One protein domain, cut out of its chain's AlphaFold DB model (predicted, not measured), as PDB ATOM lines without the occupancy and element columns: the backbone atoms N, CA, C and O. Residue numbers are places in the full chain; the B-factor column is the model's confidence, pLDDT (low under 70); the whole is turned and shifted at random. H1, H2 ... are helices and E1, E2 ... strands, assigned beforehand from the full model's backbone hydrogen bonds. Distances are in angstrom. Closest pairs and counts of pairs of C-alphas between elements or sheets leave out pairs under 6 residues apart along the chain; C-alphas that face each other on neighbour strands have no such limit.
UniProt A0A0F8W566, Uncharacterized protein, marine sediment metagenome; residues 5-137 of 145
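What this domain is: This is residues 5 to 137 of the 145 residues of an uncharacterized protein of marine sediment metagenome (UniProt A0A0F8W566). A layer of short strands lies between a long helical hairpin, H1 and H2, and a single long helix, H3. H3 packs slantwise over one face of the sheet E3 E4 E5; the small hairpin E1 and E2 lies beside E3, and H2 only grazes the larger sheet while H1 keeps off it. The 133 printed residues hold three named helices and five named strands in the order H1 H2 E1 E2 E3 H3 E4 E5, class mixed, helices and strands. The larger sheet has the order E3 E4 E5 and is mixed; E1 and E2 are antiparallel. The whole is compact, with a radius of gyration of the C-alphas of 14.9 A and spans of 41 by 36 by 25 A.

How they stand to each other: H1, residues 5 to 28, and H2, residues 32 to 50, form a helical hairpin and touch, with the C-alphas of Phe 18 and Gln 42 closest at 6.8 A; they run opposite ways at a shallow tilt of 20 degrees. E1, residues 54 to 57, and E2, residues 60 to 63, form an antiparallel hairpin, with N 55 and O 62 2.9 A apart, within hydrogen-bond range. The closest C-alphas of E2 and E3, residues 73 to 78, are those of Val 62 and Arg 73, at 5.0 A. H2 only grazes the sheet of E3, E4 and E5, with its residues 32 to 39; E4 is residues 122 to 127 and E5 residues 132 to 135. E3 and E4 are parallel, with N 75 and O 123 2.8 A apart. E4 and E5 form an antiparallel hairpin, with N 126 and O 133 2.8 A apart. H3, residues 95 to 115, is on this sheet at a height of 8.7 A, making two layers, a helix on one face of a sheet. It lies over E3, E4 and, only just, with 3 C-alphas, E5. On the local plane it stands at 32 degrees to E3, only just slantwise to the strands. The closest C-alphas of H3 and E4 are those of Val 100 and Gly 126, at 5.7 A. E3, H3 and E4 form a strand-helix-strand unit, two parallel neighbour strands joined through a helix, with a right-handed crossover. H1 and H3 are apart. Every O i to N i+4 pair of H3 is within hydrogen-bond range, against 18 of 20 in H1 and 14 of 15 in H2.

Where its parts are: H1 begins at C-alpha 5, (103.031, 144.675, 119.648), and measures 35.5 A; H2 measures 26.8 A. E3 measures 16.2 A, H3 30.1 A and E4 16.4 A. E5 ends at C-alpha 135, (118.700, 130.248, 137.199).

The domain as a whole: The C-alphas of His 5 and Ser 85 are the two farthest apart, at 41.2 A. The printed part has no cut. The link from E3 to H3, residues 79 to 94, is long. The mean pLDDT of the printed part is 84.5; residue 5 and residues 53 to 71 are under 70.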
ATOM      1  N   HIS A   5     101.979 144.277 120.589       56.75
ATOM      2  CA  HIS A   5     103.031 144.675 119.648       56.75
ATOM      3  C   HIS A   5     103.791 145.949 120.065       56.75
ATOM      4  O   HIS A   5     104.997 146.030 119.870       56.75
ATOM      5  N   SER A   6     103.130 146.926 120.700       75.69
ATOM      6  CA  SER A   6     103.773 148.192 121.077       75.69
ATOM      7  C   SER A   6     104.751 148.055 122.246       75.69
ATOM      8  O   SER A   6     105.704 148.832 122.322       75.69
ATOM      9  N   LEU A   7     104.507 147.124 123.175       74.38
ATOM     10  CA  LEU A   7     105.395 146.915 124.321       74.38
ATOM     11  C   LEU A   7     106.589 146.049 123.926       74.38
ATOM     12  O   LEU A   7     107.714 146.382 124.284       74.38
ATOM     13  N   ASP A   8     106.363 144.984 123.160       76.94
ATOM     14  CA  ASP A   8     107.438 144.094 122.712       76.94
ATOM     15  C   ASP A   8     108.435 144.836 121.807       76.94
ATOM     16  O   ASP A   8     109.650 144.669 121.949       76.94
ATOM     17  N   ASP A   9     107.947 145.736 120.945       82.81
ATOM     18  CA  ASP A   9     108.792 146.614 120.129       82.81
ATOM     19  C   ASP A   9     109.591 147.612 120.981       82.81
ATOM     20  O   ASP A   9     110.772 147.866 120.710       82.81
ATOM     21  N   LEU A  10     108.968 148.183 122.020       82.44
ATOM     22  CA  LEU A  10     109.639 149.076 122.966       82.44
ATOM     23  C   LEU A  10     110.743 148.326 123.719       82.44
ATOM     24  O   LEU A  10     111.888 148.782 123.734       82.44
ATOM     25  N   ILE A  11     110.426 147.156 124.280       82.38
ATOM     26  CA  ILE A  11     111.375 146.294 124.991       82.38
ATOM     27  C   ILE A  11     112.526 145.909 124.061       82.38
ATOM     28  O   ILE A  11     113.682 146.058 124.446       82.38
ATOM     29  N   SER A  12     112.241 145.492 122.826       85.88
ATOM     30  CA  SER A  12     113.267 145.078 121.860       85.88
ATOM     31  C   SER A  12     114.241 146.212 121.534       85.88
ATOM     32  O   SER A  12     115.460 146.025 121.571       85.88
ATOM     33  N   LYS A  13     113.732 147.427 121.287       85.94
ATOM     34  CA  LYS A  13     114.575 148.612 121.045       85.94
ATOM     35  C   LYS A  13     115.414 148.972 122.272       85.94
ATOM     36  O   LYS A  13     116.593 149.308 122.143       85.94
ATOM     37  N   LYS A  14     114.827 148.893 123.468       86.31
ATOM     38  CA  LYS A  14     115.523 149.197 124.724       86.31
ATOM     39  C   LYS A  14     116.548 148.142 125.096       86.31
ATOM     40  O   LYS A  14     117.601 148.516 125.595       86.31
ATOM     41  N   ALA A  15     116.306 146.872 124.788       89.38
ATOM     42  CA  ALA A  15     117.234 145.781 125.059       89.38
ATOM     43  C   ALA A  15     118.575 145.981 124.337       89.38
ATOM     44  O   ALA A  15     119.628 145.777 124.937       89.38
ATOM     45  N   ILE A  16     118.557 146.452 123.083       90.88
ATOM     46  CA  ILE A  16     119.786 146.761 122.332       90.88
ATOM     47  C   ILE A  16     120.560 147.898 123.009       90.88
ATOM     48  O   ILE A  16     121.767 147.784 123.230       90.88
ATOM     49  N   LYS A  17     119.870 148.987 123.369       90.88
ATOM     50  CA  LYS A  17     120.480 150.130 124.063       90.88
ATOM     51  C   LYS A  17     121.058 149.711 125.419       90.88
ATOM     52  O   LYS A  17     122.221 149.990 125.689       90.88
ATOM     53  N   PHE A  18     120.276 148.981 126.209       92.56
ATOM     54  CA  PHE A  18     120.682 148.416 127.491       92.56
ATOM     55  C   PHE A  18     121.953 147.577 127.345       92.56
ATOM     56  O   PHE A  18     122.930 147.818 128.043       92.56
ATOM     57  N   ALA A  19     121.981 146.633 126.399       93.62
ATOM     58  CA  ALA A  19     123.131 145.757 126.196       93.62
ATOM     59  C   ALA A  19     124.403 146.535 125.824       93.62
ATOM     60  O   ALA A  19     125.481 146.224 126.330       93.62
ATOM     61  N   ASN A  20     124.291 147.553 124.967       94.62
ATOM     62  CA  ASN A  20     125.432 148.385 124.583       94.62
ATOM     63  C   ASN A  20     125.958 149.211 125.761       94.62
ATOM     64  O   ASN A  20     127.167 149.265 125.982       94.62
ATOM     65  N   GLU A  21     125.063 149.819 126.538       95.06
ATOM     66  CA  GLU A  21     125.445 150.611 127.707       95.06
ATOM     67  C   GLU A  21     126.059 149.741 128.805       95.06
ATOM     68  O   GLU A  21     127.089 150.107 129.364       95.06
ATOM     69  N   MET A  22     125.504 148.555 129.066       96.56
ATOM     70  CA  MET A  22     126.062 147.647 130.070       96.56
ATOM     71  C   MET A  22     127.435 147.108 129.675       96.56
ATOM     72  O   MET A  22     128.308 147.026 130.533       96.56
ATOM     73  N   LYS A  23     127.677 146.823 128.388       96.88
ATOM     74  CA  LYS A  23     129.023 146.468 127.909       96.88
ATOM     75  C   LYS A  23     130.025 147.606 128.098       96.88
ATOM     76  O   LYS A  23     131.165 147.350 128.472       96.88
ATOM     77  N   ALA A  24     129.612 148.849 127.846       97.44
ATOM     78  CA  ALA A  24     130.471 150.012 128.050       97.44
ATOM     79  C   ALA A  24     130.821 150.199 129.534       97.44
ATOM     80  O   ALA A  24     131.986 150.406 129.858       97.44
ATOM     81  N   VAL A  25     129.842 150.050 130.432       97.62
ATOM     82  CA  VAL A  25     130.077 150.096 131.884       97.62
ATOM     83  C   VAL A  25     130.980 148.944 132.321       97.62
ATOM     84  O   VAL A  25     131.950 149.170 133.035       97.62
ATOM     85  N   ALA A  26     130.726 147.720 131.854       97.38
ATOM     86  CA  ALA A  26     131.526 146.550 132.211       97.38
ATOM     87  C   ALA A  26     132.994 146.659 131.785       97.38
ATOM     88  O   ALA A  26     133.854 146.041 132.407       97.38
ATOM     89  N   ALA A  27     133.286 147.436 130.738       97.50
ATOM     90  CA  ALA A  27     134.645 147.671 130.269       97.50
ATOM     91  C   ALA A  27     135.470 148.563 131.212       97.50
ATOM     92  O   ALA A  27     136.697 148.519 131.151       97.50
ATOM     93  N   THR A  28     134.821 149.368 132.061       97.06
ATOM     94  CA  THR A  28     135.499 150.287 132.993       97.06
ATOM     95  C   THR A  28     135.145 150.044 134.457       97.06
ATOM     96  O   THR A  28     135.650 150.762 135.311       97.06
ATOM     97  N   ALA A  29     134.248 149.101 134.751       96.88
ATOM     98  CA  ALA A  29     133.796 148.845 136.109       96.88
ATOM     99  C   ALA A  29     134.859 148.101 136.923       96.88
ATOM    100  O   ALA A  29     135.298 147.021 136.536       96.88
ATOM    101  N   ASP A  30     135.200 148.622 138.094       95.06
ATOM    102  CA  ASP A  30     136.128 147.989 139.036       95.06
ATOM    103  C   ASP A  30     135.396 147.257 140.164       95.06
ATOM    104  O   ASP A  30     136.005 146.484 140.914       95.06
ATOM    105  N   LYS A  31     134.087 147.500 140.320       95.44
ATOM    106  CA  LYS A  31     133.261 146.951 141.402       95.44
ATOM    107  C   LYS A  31     131.895 146.492 140.904       95.44
ATOM    108  O   LYS A  31     131.309 147.062 139.993       95.44
ATOM    109  N   GLU A  32     131.346 145.493 141.593       92.94
ATOM    110  CA  GLU A  32     129.980 144.992 141.375       92.94
ATOM    111  C   GLU A  32     128.923 146.104 141.509       92.94
ATOM    112  O   GLU A  32     127.964 146.168 140.743       92.94
ATOM    113  N   GLU A  33     129.147 147.021 142.446       93.38
ATOM    114  CA  GLU A  33     128.271 148.156 142.738       93.38
ATOM    115  C   GLU A  33     128.053 149.086 141.530       93.38
ATOM    116  O   GLU A  33     126.958 149.607 141.331       93.38
ATOM    117  N   GLU A  34     129.065 149.262 140.682       95.62
ATOM    118  CA  GLU A  34     128.973 150.111 139.488       95.62
ATOM    119  C   GLU A  34     128.062 149.478 138.428       95.62
ATOM    120  O   GLU A  34     127.267 150.179 137.797       95.62
ATOM    121  N   ILE A  35     128.103 148.145 138.296       95.69
ATOM    122  CA  ILE A  35     127.163 147.385 137.461       95.69
ATOM    123  C   ILE A  35     125.742 147.535 138.003       95.69
ATOM    124  O   ILE A  35     124.824 147.834 137.239       95.69
ATOM    125  N   ARG A  36     125.559 147.377 139.320       92.69
ATOM    126  CA  ARG A  36     124.251 147.514 139.975       92.69
ATOM    127  C   ARG A  36     123.628 148.885 139.708       92.69
ATOM    128  O   ARG A  36     122.505 148.955 139.214       92.69
ATOM    129  N   ILE A  37     124.369 149.963 139.976       90.88
ATOM    130  CA  ILE A  37     123.908 151.345 139.764       90.88
ATOM    131  C   ILE A  37     123.535 151.577 138.294       90.88
ATOM    132  O   ILE A  37     122.510 152.199 137.997       90.88
ATOM    133  N   ALA A  38     124.346 151.076 137.361       93.44
ATOM    134  CA  ALA A  38     124.082 151.231 135.936       93.44
ATOM    135  C   ALA A  38     122.795 150.511 135.503       93.44
ATOM    136  O   ALA A  38     121.996 151.093 134.765       93.44
ATOM    137  N   VAL A  39     122.562 149.288 135.990       90.94
ATOM    138  CA  VAL A  39     121.331 148.538 135.706       90.94
ATOM    139  C   VAL A  39     120.113 149.221 136.315       90.94
ATOM    140  O   VAL A  39     119.133 149.425 135.603       90.94
ATOM    141  N   GLU A  40     120.173 149.641 137.579       87.75
ATOM    142  CA  GLU A  40     119.066 150.343 138.247       87.75
ATOM    143  C   GLU A  40     118.666 151.616 137.500       87.75
ATOM    144  O   GLU A  40     117.482 151.857 137.257       87.75
ATOM    145  N   ARG A  41     119.652 152.391 137.033       89.62
ATOM    146  CA  ARG A  41     119.400 153.575 136.209       89.62
ATOM    147  C   ARG A  41     118.673 153.229 134.908       89.62
ATOM    148  O   ARG A  41     117.786 153.975 134.502       89.62
ATOM    149  N   GLN A  42     119.039 152.133 134.244       88.12
ATOM    150  CA  GLN A  42     118.362 151.711 133.016       88.12
ATOM    151  C   GLN A  42     116.956 151.177 133.264       88.12
ATOM    152  O   GLN A  42     116.040 151.495 132.503       88.12
ATOM    153  N   LEU A  43     116.774 150.389 134.323       83.56
ATOM    154  CA  LEU A  43     115.470 149.862 134.703       83.56
ATOM    155  C   LEU A  43     114.494 151.000 135.013       83.56
ATOM    156  O   LEU A  43     113.390 150.975 134.481       83.56
ATOM    157  N   ALA A  44     114.933 152.053 135.710       82.56
ATOM    158  CA  ALA A  44     114.113 153.238 135.970       82.56
ATOM    159  C   ALA A  44     113.603 153.928 134.687       82.56
ATOM    160  O   ALA A  44     112.477 154.431 134.637       82.56
ATOM    161  N   PHE A  45     114.401 153.944 133.611       81.19
ATOM    162  CA  PHE A  45     113.937 154.453 132.317       81.19
ATOM    163  C   PHE A  45     112.898 153.531 131.674       81.19
ATOM    164  O   PHE A  45     111.923 154.019 131.104       81.19
ATOM    165  N   ILE A  46     113.096 152.214 131.767       78.31
ATOM    166  CA  ILE A  46     112.153 151.227 131.230       78.31
ATOM    167  C   ILE A  46     110.826 151.288 131.993       78.31
ATOM    168  O   ILE A  46     109.785 151.307 131.349       78.31
ATOM    169  N   GLU A  47     110.847 151.398 133.323       77.44
ATOM    170  CA  GLU A  47     109.653 151.586 134.160       77.44
ATOM    171  C   GLU A  47     108.812 152.770 133.702       77.44
ATOM    172  O   GLU A  47     107.621 152.631 133.422       77.44
ATOM    173  N   LYS A  48     109.462 153.931 133.563       79.31
ATOM    174  CA  LYS A  48     108.805 155.169 133.155       79.31
ATOM    175  C   LYS A  48     108.178 155.060 131.767       79.31
ATOM    176  O   LYS A  48     107.089 155.578 131.550       79.31
ATOM    177  N   GLU A  49     108.877 154.445 130.818       74.31
ATOM    178  CA  GLU A  49     108.424 154.378 129.425       74.31
ATOM    179  C   GLU A  49     107.425 153.249 129.157       74.31
ATOM    180  O   GLU A  49     106.571 153.391 128.285       74.31
ATOM    181  N   ALA A  50     107.522 152.137 129.888       71.12
ATOM    182  CA  ALA A  50     106.609 151.004 129.770       71.12
ATOM    183  C   ALA A  50     105.396 151.107 130.711       71.12
ATOM    184  O   ALA A  50     104.521 150.243 130.650       71.12
ATOM    185  N   GLU A  51     105.341 152.139 131.561       72.00
ATOM    186  CA  GLU A  51     104.330 152.316 132.613       72.00
ATOM    187  C   GLU A  51     104.204 151.073 133.519       72.00
ATOM    188  O   GLU A  51     103.104 150.666 133.897       72.00
ATOM    189  N   ILE A  52     105.340 150.449 133.842       70.06
ATOM    190  CA  ILE A  52     105.422 149.315 134.772       70.06
ATOM    191  C   ILE A  52     106.067 149.761 136.081       70.06
ATOM    192  O   ILE A  52     106.878 150.684 136.099       70.06
ATOM    193  N   THR A  53     105.734 149.073 137.170       66.06
ATOM    194  CA  THR A  53     106.351 149.286 138.481       66.06
ATOM    195  C   THR A  53     107.251 148.100 138.811       66.06
ATOM    196  O   THR A  53     106.798 146.956 138.832       66.06
ATOM    197  N   LEU A  54     108.528 148.369 139.055       66.44
ATOM    198  CA  LEU A  54     109.509 147.443 139.598       66.44
ATOM    199  C   LEU A  54     109.796 147.880 141.037       66.44
ATOM    200  O   LEU A  54     110.393 148.921 141.302       66.44
ATOM    201  N   GLU A  55     109.384 147.072 142.004       63.34
ATOM    202  CA  GLU A  55     109.717 147.337 143.398       63.34
ATOM    203  C   GLU A  55     111.132 146.823 143.683       63.34
ATOM    204  O   GLU A  55     111.363 145.633 143.919       63.34
ATOM    205  N   GLY A  56     112.111 147.727 143.658       55.47
ATOM    206  CA  GLY A  56     113.444 147.456 144.186       55.47
ATOM    207  C   GLY A  56     113.410 147.418 145.714       55.47
ATOM    208  O   GLY A  56     113.229 148.450 146.355       55.47
ATOM    209  N   LYS A  57     113.613 146.244 146.318       54.38
ATOM    210  CA  LYS A  57     113.983 146.138 147.739       54.38
ATOM    211  C   LYS A  57     115.466 145.790 147.794       54.38
ATOM    212  O   LYS A  57     115.951 145.069 146.932       54.38
ATOM    213  N   HIS A  58     116.207 146.339 148.758       44.59
ATOM    214  CA  HIS A  58     117.652 146.109 148.857       44.59
ATOM    215  C   HIS A  58     118.008 144.623 148.633       44.59
ATOM    216  O   HIS A  58     117.427 143.745 149.265       44.59
ATOM    217  N   GLU A  59     118.945 144.384 147.706       42.22
ATOM    218  CA  GLU A  59     119.419 143.077 147.206       42.22
ATOM    219  C   GLU A  59     118.530 142.320 146.180       42.22
ATOM    220  O   GLU A  59     118.939 141.242 145.749       42.22
ATOM    221  N   PHE A  60     117.362 142.826 145.738       47.47
ATOM    222  CA  PHE A  60     116.562 142.202 144.657       47.47
ATOM    223  C   PHE A  60     115.513 143.138 143.998       47.47
ATOM    224  O   PHE A  60     114.845 143.931 144.657       47.47
ATOM    225  N   THR A  61     115.297 143.000 142.684       49.09
ATOM    226  CA  THR A  61     114.242 143.728 141.947       49.09
ATOM    227  C   THR A  61     112.993 142.860 141.794       49.09
ATOM    228  O   THR A  61     112.978 141.935 140.985       49.09
ATOM    229  N   VAL A  62     111.911 143.167 142.515       48.84
ATOM    230  CA  VAL A  62     110.618 142.497 142.315       48.84
ATOM    231  C   VAL A  62     109.885 143.158 141.151       48.84
ATOM    232  O   VAL A  62     109.393 144.275 141.265       48.84
ATOM    233  N   ALA A  63     109.790 142.458 140.023       52.66
ATOM    234  CA  ALA A  63     108.857 142.810 138.961       52.66
ATOM    235  C   ALA A  63     107.506 142.138 139.251       52.66
ATOM    236  O   ALA A  63     107.319 140.972 138.916       52.66
ATOM    237  N   SER A  64     106.573 142.845 139.886       51.38
ATOM    238  CA  SER A  64     105.184 142.396 140.046       51.38
ATOM    239  C   SER A  64     104.296 143.229 139.128       51.38
ATOM    240  O   SER A  64     104.235 144.445 139.295       51.38
ATOM    241  N   GLY A  65     103.611 142.629 138.149       40.56
ATOM    242  CA  GLY A  65     102.798 143.466 137.255       40.56
ATOM    243  C   GLY A  65     102.001 142.814 136.134       40.56
ATOM    244  O   GLY A  65     101.286 143.528 135.434       40.56
ATOM    245  N   ARG A  66     102.060 141.493 135.931       43.53
ATOM    246  CA  ARG A  66     101.139 140.822 135.002       43.53
ATOM    247  C   ARG A  66     100.441 139.668 135.700       43.53
ATOM    248  O   ARG A  66     101.094 138.775 136.208       43.53
ATOM    249  N   VAL A  67      99.110 139.688 135.674       41.47
ATOM    250  CA  VAL A  67      98.254 138.613 136.205       41.47
ATOM    251  C   VAL A  67      98.580 137.252 135.555       41.47
ATOM    252  O   VAL A  67      98.370 136.221 136.182       41.47
ATOM    253  N   ASP A  68      99.190 137.259 134.360       45.62
ATOM    254  CA  ASP A  68      99.592 136.067 133.598       45.62
ATOM    255  C   ASP A  68     101.110 135.750 133.642       45.62
ATOM    256  O   ASP A  68     101.612 135.009 132.793       45.62
ATOM    257  N   SER A  69     101.899 136.320 134.568       54.53
ATOM    258  CA  SER A  69     103.329 135.974 134.678       54.53
ATOM    259  C   SER A  69     103.553 134.680 135.467       54.53
ATOM    260  O   SER A  69     103.083 134.541 136.586       54.53
ATOM    261  N   VAL A  70     104.353 133.761 134.911       56.69
ATOM    262  CA  VAL A  70     104.769 132.506 135.583       56.69
ATOM    263  C   VAL A  70     105.635 132.768 136.829       56.69
ATOM    264  O   VAL A  70     105.715 131.918 137.714       56.69
ATOM    265  N   TYR A  71     106.290 133.931 136.897       60.62
ATOM    266  CA  TYR A  71     107.196 134.303 137.980       60.62
ATOM    267  C   TYR A  71     106.680 135.524 138.733       60.62
ATOM    268  O   TYR A  71     106.436 136.564 138.124       60.62
ATOM    269  N   ASP A  72     106.599 135.404 140.057       71.19
ATOM    270  CA  ASP A  72     106.146 136.473 140.953       71.19
ATOM    271  C   ASP A  72     107.293 137.406 141.354       71.19
ATOM    272  O   ASP A  72     107.077 138.557 141.732       71.19
ATOM    273  N   ARG A  73     108.534 136.895 141.339       77.81
ATOM    274  CA  ARG A  73     109.721 137.643 141.766       77.81
ATOM    275  C   ARG A  73     110.935 137.308 140.915       77.81
ATOM    276  O   ARG A  73     111.231 136.140 140.647       77.81
ATOM    277  N   VAL A  74     111.688 138.353 140.593       83.00
ATOM    278  CA  VAL A  74     113.006 138.257 139.971       83.00
ATOM    279  C   VAL A  74     114.069 138.566 141.027       83.00
ATOM    280  O   VAL A  74     113.945 139.499 141.811       83.00
ATOM    281  N   ILE A  75     115.118 137.756 141.083       86.19
ATOM    282  CA  ILE A  75     116.294 137.994 141.919       86.19
ATOM    283  C   ILE A  75     117.460 138.246 140.982       86.19
ATOM    284  O   ILE A  75     117.766 137.403 140.139       86.19
ATOM    285  N   ILE A  76     118.104 139.399 141.134       89.56
ATOM    286  CA  ILE A  76     119.264 139.784 140.334       89.56
ATOM    287  C   ILE A  76     120.482 139.801 141.252       89.56
ATOM    288  O   ILE A  76     120.497 140.518 142.246       89.56
ATOM    289  N   GLU A  77     121.489 139.001 140.920       93.50
ATOM    290  CA  GLU A  77     122.780 138.964 141.601       93.50
ATOM    291  C   GLU A  77     123.832 139.540 140.648       93.50
ATOM    292  O   GLU A  77     124.174 138.929 139.629       93.50
ATOM    293  N   TYR A  78     124.339 140.725 140.973       95.56
ATOM    294  CA  TYR A  78     125.382 141.366 140.180       95.56
ATOM    295  C   TYR A  78     126.740 140.726 140.458       95.56
ATOM    296  O   TYR A  78     126.922 140.067 141.478       95.56
ATOM    297  N   LYS A  79     127.702 140.874 139.547       96.25
ATOM    298  CA  LYS A  79     129.092 140.439 139.724       96.25
ATOM    299  C   LYS A  79     130.048 141.480 139.157       96.25
ATOM    300  O   LYS A  79     129.708 142.216 138.239       96.25
ATOM    301  N   ASN A  80     131.261 141.524 139.704       96.44
ATOM    302  CA  ASN A  80     132.329 142.386 139.206       96.44
ATOM    303  C   ASN A  80     132.995 141.765 137.954       96.44
ATOM    304  O   ASN A  80     133.652 140.727 138.102       96.44
ATOM    305  N   PRO A  81     132.893 142.378 136.757       96.81
ATOM    306  CA  PRO A  81     133.502 141.842 135.534       96.81
ATOM    307  C   PRO A  81     135.041 141.870 135.554       96.81
ATOM    308  O   PRO A  81     135.682 141.067 134.867       96.81
ATOM    309  N   SER A  82     135.637 142.739 136.373       96.75
ATOM    310  CA  SER A  82     137.090 142.919 136.496       96.75
ATOM    311  C   SER A  82     137.733 141.973 137.512       96.75
ATOM    312  O   SER A  82     138.948 141.787 137.509       96.75
ATOM    313  N   SER A  83     136.932 141.305 138.350       96.56
ATOM    314  CA  SER A  83     137.407 140.321 139.330       96.56
ATOM    315  C   SER A  83     137.547 138.932 138.688       96.56
ATOM    316  O   SER A  83     136.539 138.333 138.306       96.56
ATOM    317  N   PRO A  84     138.753 138.332 138.611       92.94
ATOM    318  CA  PRO A  84     138.931 137.007 138.010       92.94
ATOM    319  C   PRO A  84     138.149 135.886 138.707       92.94
ATOM    320  O   PRO A  84     137.811 134.887 138.068       92.94
ATOM    321  N   SER A  85     137.868 136.039 140.006       93.44
ATOM    322  CA  SER A  85     137.110 135.072 140.804       93.44
ATOM    323  C   SER A  85     135.594 135.246 140.717       93.44
ATOM    324  O   SER A  85     134.874 134.290 141.010       93.44
ATOM    325  N   ASP A  86     135.112 136.432 140.330       94.62
ATOM    326  CA  ASP A  86     133.678 136.757 140.325       94.62
ATOM    327  C   ASP A  86     133.087 136.908 138.929       94.62
ATOM    328  O   ASP A  86     131.913 136.581 138.753       94.62
ATOM    329  N   ARG A  87     133.885 137.347 137.947       97.06
ATOM    330  CA  ARG A  87     133.423 137.583 136.577       97.06
ATOM    331  C   ARG A  87     132.717 136.360 136.009       97.06
ATOM    332  O   ARG A  87     133.194 135.221 136.122       97.06
ATOM    333  N   ILE A  88     131.575 136.597 135.383       97.88
ATOM    334  CA  ILE A  88     130.795 135.545 134.753       97.88
ATOM    335  C   ILE A  88     131.525 135.141 133.473       97.88
ATOM    336  O   ILE A  88     132.092 135.958 132.751       97.88
ATOM    337  N   GLY A  89     131.582 133.836 133.227       95.69
ATOM    338  CA  GLY A  89     132.231 133.295 132.043       95.69
ATOM    339  C   GLY A  89     131.222 132.805 131.009       95.69
ATOM    340  O   GLY A  89     130.074 132.511 131.350       95.69
ATOM    341  N   PRO A  90     131.666 132.595 129.758       94.00
ATOM    342  CA  PRO A  90     130.803 132.184 128.647       94.00
ATOM    343  C   PRO A  90     130.220 130.770 128.797       94.00
ATOM    344  O   PRO A  90     129.411 130.346 127.976       94.00
ATOM    345  N   LYS A  91     130.651 129.999 129.804       93.81
ATOM    346  CA  LYS A  91     130.177 128.638 130.067       93.81
ATOM    347  C   LYS A  91     129.563 128.568 131.459       93.81
ATOM    348  O   LYS A  91     130.095 129.135 132.411       93.81
ATOM    349  N   ALA A  92     128.522 127.753 131.614       88.31
ATOM    350  CA  ALA A  92     127.940 127.458 132.926       88.31
ATOM    351  C   ALA A  92     128.963 126.848 133.906       88.31
ATOM    352  O   ALA A  92     128.824 126.967 135.121       88.31
ATOM    353  N   SER A  93     130.014 126.203 133.385       92.69
ATOM    354  CA  SER A  93     131.073 125.601 134.189       92.69
ATOM    355  C   SER A  93     132.133 126.587 134.700       92.69
ATOM    356  O   SER A  93     132.936 126.189 135.551       92.69
ATOM    357  N   SER A  94     132.142 127.838 134.217       96.06
ATOM    358  CA  SER A  94     133.067 128.890 134.650       96.06
ATOM    359  C   SER A  94     132.910 129.201 136.142       96.06
ATOM    360  O   SER A  94     131.811 129.126 136.691       96.06
ATOM    361  N   THR A  95     134.011 129.560 136.807       95.81
ATOM    362  CA  THR A  95     134.048 129.774 138.265       95.81
ATOM    363  C   THR A  95     133.035 130.821 138.732       95.81
ATOM    364  O   THR A  95     132.205 130.500 139.585       95.81
ATOM    365  N   GLY A  96     133.032 132.021 138.137       96.38
ATOM    366  CA  GLY A  96     132.060 133.068 138.475       96.38
ATOM    367  C   GLY A  96     130.616 132.658 138.171       96.38
ATOM    368  O   GLY A  96     129.738 132.846 139.009       96.38
ATOM    369  N   SER A  97     130.379 131.963 137.051       97.31
ATOM    370  CA  SER A  97     129.056 131.430 136.685       97.31
ATOM    371  C   SER A  97     128.525 130.417 137.714       97.31
ATOM    372  O   SER A  97     127.369 130.484 138.124       97.31
ATOM    373  N   LYS A  98     129.366 129.503 138.214       97.00
ATOM    374  CA  LYS A  98     128.982 128.582 139.301       97.00
ATOM    375  C   LYS A  98     128.713 129.324 140.609       97.00
ATOM    376  O   LYS A  98     127.776 128.976 141.331       97.00
ATOM    377  N   LYS A  99     129.546 130.321 140.924       96.31
ATOM    378  CA  LYS A  99     129.439 131.121 142.148       96.31
ATOM    379  C   LYS A  99     128.117 131.888 142.190       96.31
ATOM    380  O   LYS A  99     127.379 131.738 143.162       96.31
ATOM    381  N   VAL A 100     127.780 132.606 141.117       96.38
ATOM    382  CA  VAL A 100     126.540 133.391 141.028       96.38
ATOM    383  C   VAL A 100     125.296 132.497 141.090       96.38
ATOM    384  O   VAL A 100     124.380 132.773 141.860       96.38
ATOM    385  N   VAL A 101     125.298 131.340 140.410       96.06
ATOM    386  CA  VAL A 101     124.196 130.359 140.502       96.06
ATOM    387  C   VAL A 101     124.016 129.854 141.935       96.06
ATOM    388  O   VAL A 101     122.887 129.712 142.405       96.06
ATOM    389  N   LYS A 102     125.111 129.580 142.656       96.06
ATOM    390  CA  LYS A 102     125.047 129.148 144.060       96.06
ATOM    391  C   LYS A 102     124.436 130.234 144.951       96.06
ATOM    392  O   LYS A 102     123.615 129.903 145.806       96.06
ATOM    393  N   GLN A 103     124.810 131.498 144.755       94.62
ATOM    394  CA  GLN A 103     124.255 132.626 145.511       94.62
ATOM    395  C   GLN A 103     122.760 132.806 145.240       94.62
ATOM    396  O   GLN A 103     121.980 132.852 146.188       94.62
ATOM    397  N   ILE A 104     122.342 132.779 143.973       94.38
ATOM    398  CA  ILE A 104     120.927 132.872 143.592       94.38
ATOM    399  C   ILE A 104     120.113 131.729 144.204       94.38
ATOM    400  O   ILE A 104     119.080 131.967 144.823       94.38
ATOM    401  N   LYS A 105     120.595 130.481 144.111       94.75
ATOM    402  CA  LYS A 105     119.918 129.335 144.739       94.75
ATOM    403  C   LYS A 105     119.784 129.508 146.247       94.75
ATOM    404  O   LYS A 105     118.733 129.189 146.792       94.75
ATOM    405  N   LYS A 106     120.814 130.030 146.923       94.12
ATOM    406  CA  LYS A 106     120.722 130.343 148.353       94.12
ATOM    407  C   LYS A 106     119.595 131.350 148.613       94.12
ATOM    408  O   LYS A 106     118.745 131.074 149.451       94.12
ATOM    409  N   ARG A 107     119.537 132.449 147.850       90.06
ATOM    410  CA  ARG A 107     118.468 133.456 147.970       90.06
ATOM    411  C   ARG A 107     117.082 132.866 147.711       90.06
ATOM    412  O   ARG A 107     116.146 133.219 148.415       90.06
ATOM    413  N   PHE A 108     116.943 131.925 146.778       91.62
ATOM    414  CA  PHE A 108     115.673 131.224 146.566       91.62
ATOM    415  C   PHE A 108     115.206 130.467 147.815       91.62
ATOM    416  O   PHE A 108     114.050 130.589 148.216       91.62
ATOM    417  N   TYR A 109     116.099 129.709 148.455       93.00
ATOM    418  CA  TYR A 109     115.764 129.001 149.692       93.00
ATOM    419  C   TYR A 109     115.521 129.955 150.865       93.00
ATOM    420  O   TYR A 109     114.599 129.710 151.642       93.00
ATOM    421  N   ASP A 110     116.278 131.054 150.962       90.00
ATOM    422  CA  ASP A 110     116.042 132.101 151.962       90.00
ATOM    423  C   ASP A 110     114.629 132.703 151.789       90.00
ATOM    424  O   ASP A 110     113.898 132.832 152.767       90.00
ATOM    425  N   MET A 111     114.197 132.984 150.550       86.75
ATOM    426  CA  MET A 111     112.850 133.500 150.256       86.75
ATOM    427  C   MET A 111     111.745 132.510 150.626       86.75
ATOM    428  O   MET A 111     110.740 132.905 151.215       86.75
ATOM    429  N   ARG A 112     111.932 131.219 150.322       90.38
ATOM    430  CA  ARG A 112     110.990 130.173 150.743       90.38
ATOM    431  C   ARG A 112     110.882 130.102 152.265       90.38
ATOM    432  O   ARG A 112     109.787 129.934 152.782       90.38
ATOM    433  N   ALA A 113     112.003 130.201 152.975       90.50
ATOM    434  CA  ALA A 113     112.030 130.096 154.429       90.50
ATOM    435  C   ALA A 113     111.442 131.332 155.132       90.50
ATOM    436  O   ALA A 113     110.798 131.185 156.163       90.50
ATOM    437  N   GLN A 114     111.671 132.534 154.594       88.56
ATOM    438  CA  GLN A 114     111.264 133.797 155.226       88.56
ATOM    439  C   GLN A 114     109.858 134.256 154.832       88.56
ATOM    440  O   GLN A 114     109.188 134.905 155.629       88.56
ATOM    441  N   TYR A 115     109.427 133.953 153.606       84.69
ATOM    442  CA  TYR A 115     108.198 134.497 153.020       84.69
ATOM    443  C   TYR A 115     107.280 133.421 152.432       84.69
ATOM    444  O   TYR A 115     106.351 133.759 151.708       84.69
ATOM    445  N   GLU A 116     107.575 132.136 152.664       87.19
ATOM    446  CA  GLU A 116     106.822 130.994 152.116       87.19
ATOM    447  C   GLU A 116     106.699 131.007 150.579       87.19
ATOM    448  O   GLU A 116     105.849 130.333 149.998       87.19
ATOM    449  N   GLN A 117     107.588 131.738 149.893       84.31
ATOM    450  CA  GLN A 117     107.536 131.900 148.443       84.31
ATOM    451  C   GLN A 117     107.775 130.547 147.738       84.31
ATOM    452  O   GLN A 117     108.815 129.911 147.967       84.31
ATOM    453  N   PRO A 118     106.875 130.097 146.842       87.69
ATOM    454  CA  PRO A 118     107.078 128.866 146.085       87.69
ATOM    455  C   PRO A 118     108.295 128.974 145.156       87.69
ATOM    456  O   PRO A 118     108.398 129.898 144.354       87.69
ATOM    457  N   LEU A 119     109.223 128.015 145.214       88.12
ATOM    458  CA  LEU A 119     110.493 128.090 144.467       88.12
ATOM    459  C   LEU A 119     110.312 128.168 142.945       88.12
ATOM    460  O   LEU A 119     111.126 128.779 142.263       88.12
ATOM    461  N   ASN A 120     109.249 127.562 142.418       85.81
ATOM    462  CA  ASN A 120     108.915 127.565 140.994       85.81
ATOM    463  C   ASN A 120     108.364 128.912 140.492       85.81
ATOM    464  O   ASN A 120     108.229 129.082 139.287       85.81
ATOM    465  N   THR A 121     108.066 129.853 141.394       83.50
ATOM    466  CA  THR A 121     107.651 131.233 141.063       83.50
ATOM    467  C   THR A 121     108.826 132.216 141.083       83.50
ATOM    468  O   THR A 121     108.652 133.399 140.795       83.50
ATOM    469  N   LEU A 122     110.032 131.742 141.419       86.62
ATOM    470  CA  LEU A 122     111.244 132.552 141.483       86.62
ATOM    471  C   LEU A 122     112.058 132.444 140.193       86.62
ATOM    472  O   LEU A 122     112.352 131.348 139.707       86.62
ATOM    473  N   PHE A 123     112.491 133.596 139.690       89.25
ATOM    474  CA  PHE A 123     113.384 133.717 138.545       89.25
ATOM    475  C   PHE A 123     114.693 134.386 138.959       89.25
ATOM    476  O   PHE A 123     114.682 135.407 139.639       89.25
ATOM    477  N   GLY A 124     115.833 133.824 138.567       91.31
ATOM    478  CA  GLY A 124     117.143 134.294 139.007       91.31
ATOM    479  C   GLY A 124     118.019 134.727 137.842       91.31
ATOM    480  O   GLY A 124     118.161 133.976 136.879       91.31
ATOM    481  N   VAL A 125     118.654 135.891 137.956       93.69
ATOM    482  CA  VAL A 125     119.574 136.446 136.958       93.69
ATOM    483  C   VAL A 125     120.904 136.773 137.624       93.69
ATOM    484  O   VAL A 125     120.978 137.634 138.489       93.69
ATOM    485  N   GLY A 126     121.970 136.097 137.212       95.56
ATOM    486  CA  GLY A 126     123.335 136.545 137.482       95.56
ATOM    487  C   GLY A 126     123.778 137.495 136.380       95.56
ATOM    488  O   GLY A 126     123.549 137.159 135.221       95.56
ATOM    489  N   PHE A 127     124.398 138.635 136.693       96.38
ATOM    490  CA  PHE A 127     124.803 139.611 135.673       96.38
ATOM    491  C   PHE A 127     126.097 140.353 136.020       96.38
ATOM    492  O   PHE A 127     126.237 140.850 137.130       96.38
ATOM    493  N   ASP A 128     127.022 140.486 135.069       96.19
ATOM    494  CA  ASP A 128     128.260 141.270 135.245       96.19
ATOM    495  C   ASP A 128     128.453 142.373 134.190       96.19
ATOM    496  O   ASP A 128     129.522 142.969 134.096       96.19
ATOM    497  N   GLY A 129     127.431 142.631 133.367       95.56
ATOM    498  CA  GLY A 129     127.500 143.572 132.248       95.56
ATOM    499  C   GLY A 129     127.974 142.962 130.920       95.56
ATOM    500  O   GLY A 129     127.559 143.431 129.860       95.56
ATOM    501  N   ASN A 130     128.753 141.874 130.952       96.19
ATOM    502  CA  ASN A 130     129.212 141.150 129.760       96.19
ATOM    503  C   ASN A 130     128.375 139.897 129.485       96.19
ATOM    504  O   ASN A 130     128.034 139.602 128.337       96.19
ATOM    505  N   TYR A 131     128.046 139.165 130.545       96.38
ATOM    506  CA  TYR A 131     127.301 137.919 130.511       96.38
ATOM    507  C   TYR A 131     126.151 137.956 131.514       96.38
ATOM    508  O   TYR A 131     126.219 138.605 132.560       96.38
ATOM    509  N   PHE A 132     125.103 137.190 131.210       94.75
ATOM    510  CA  PHE A 132     124.063 136.852 132.168       94.75
ATOM    511  C   PHE A 132     123.912 135.336 132.299       94.75
ATOM    512  O   PHE A 132     124.156 134.584 131.354       94.75
ATOM    513  N   VAL A 133     123.486 134.887 133.478       94.75
ATOM    514  CA  VAL A 133     123.142 133.488 133.755       94.75
ATOM    515  C   VAL A 133     121.729 133.434 134.303       94.75
ATOM    516  O   VAL A 133     121.432 134.059 135.317       94.75
ATOM    517  N   LEU A 134     120.870 132.650 133.659       93.62
ATOM    518  CA  LEU A 134     119.514 132.410 134.137       93.62
ATOM    519  C   LEU A 134     119.495 131.187 135.054       93.62
ATOM    520  O   LEU A 134     120.047 130.138 134.720       93.62
ATOM    521  N   THR A 135     118.858 131.321 136.214       91.62
ATOM    522  CA  THR A 135     118.700 130.248 137.199       91.62
ATOM    523  C   THR A 135     117.225 130.045 137.501       91.62
ATOM    524  O   THR A 135     116.538 130.962 137.940       91.62
ATOM    525  N   LEU A 136     116.766 128.813 137.297       88.88
ATOM    526  CA  LEU A 136     115.405 128.356 137.554       88.88
ATOM    527  C   LEU A 136     115.461 127.126 138.461       88.88
ATOM    528  O   LEU A 136     116.391 126.319 138.353       88.88
ATOM    529  N   LEU A 137     114.463 126.951 139.325       83.31
ATOM    530  CA  LEU A 137     114.229 125.686 140.017       83.31
ATOM    531  C   LEU A 137     112.954 125.057 139.468       83.31
ATOM    532  O   LEU A 137     111.847 125.503 139.752       83.31
TER     533      LEU A 137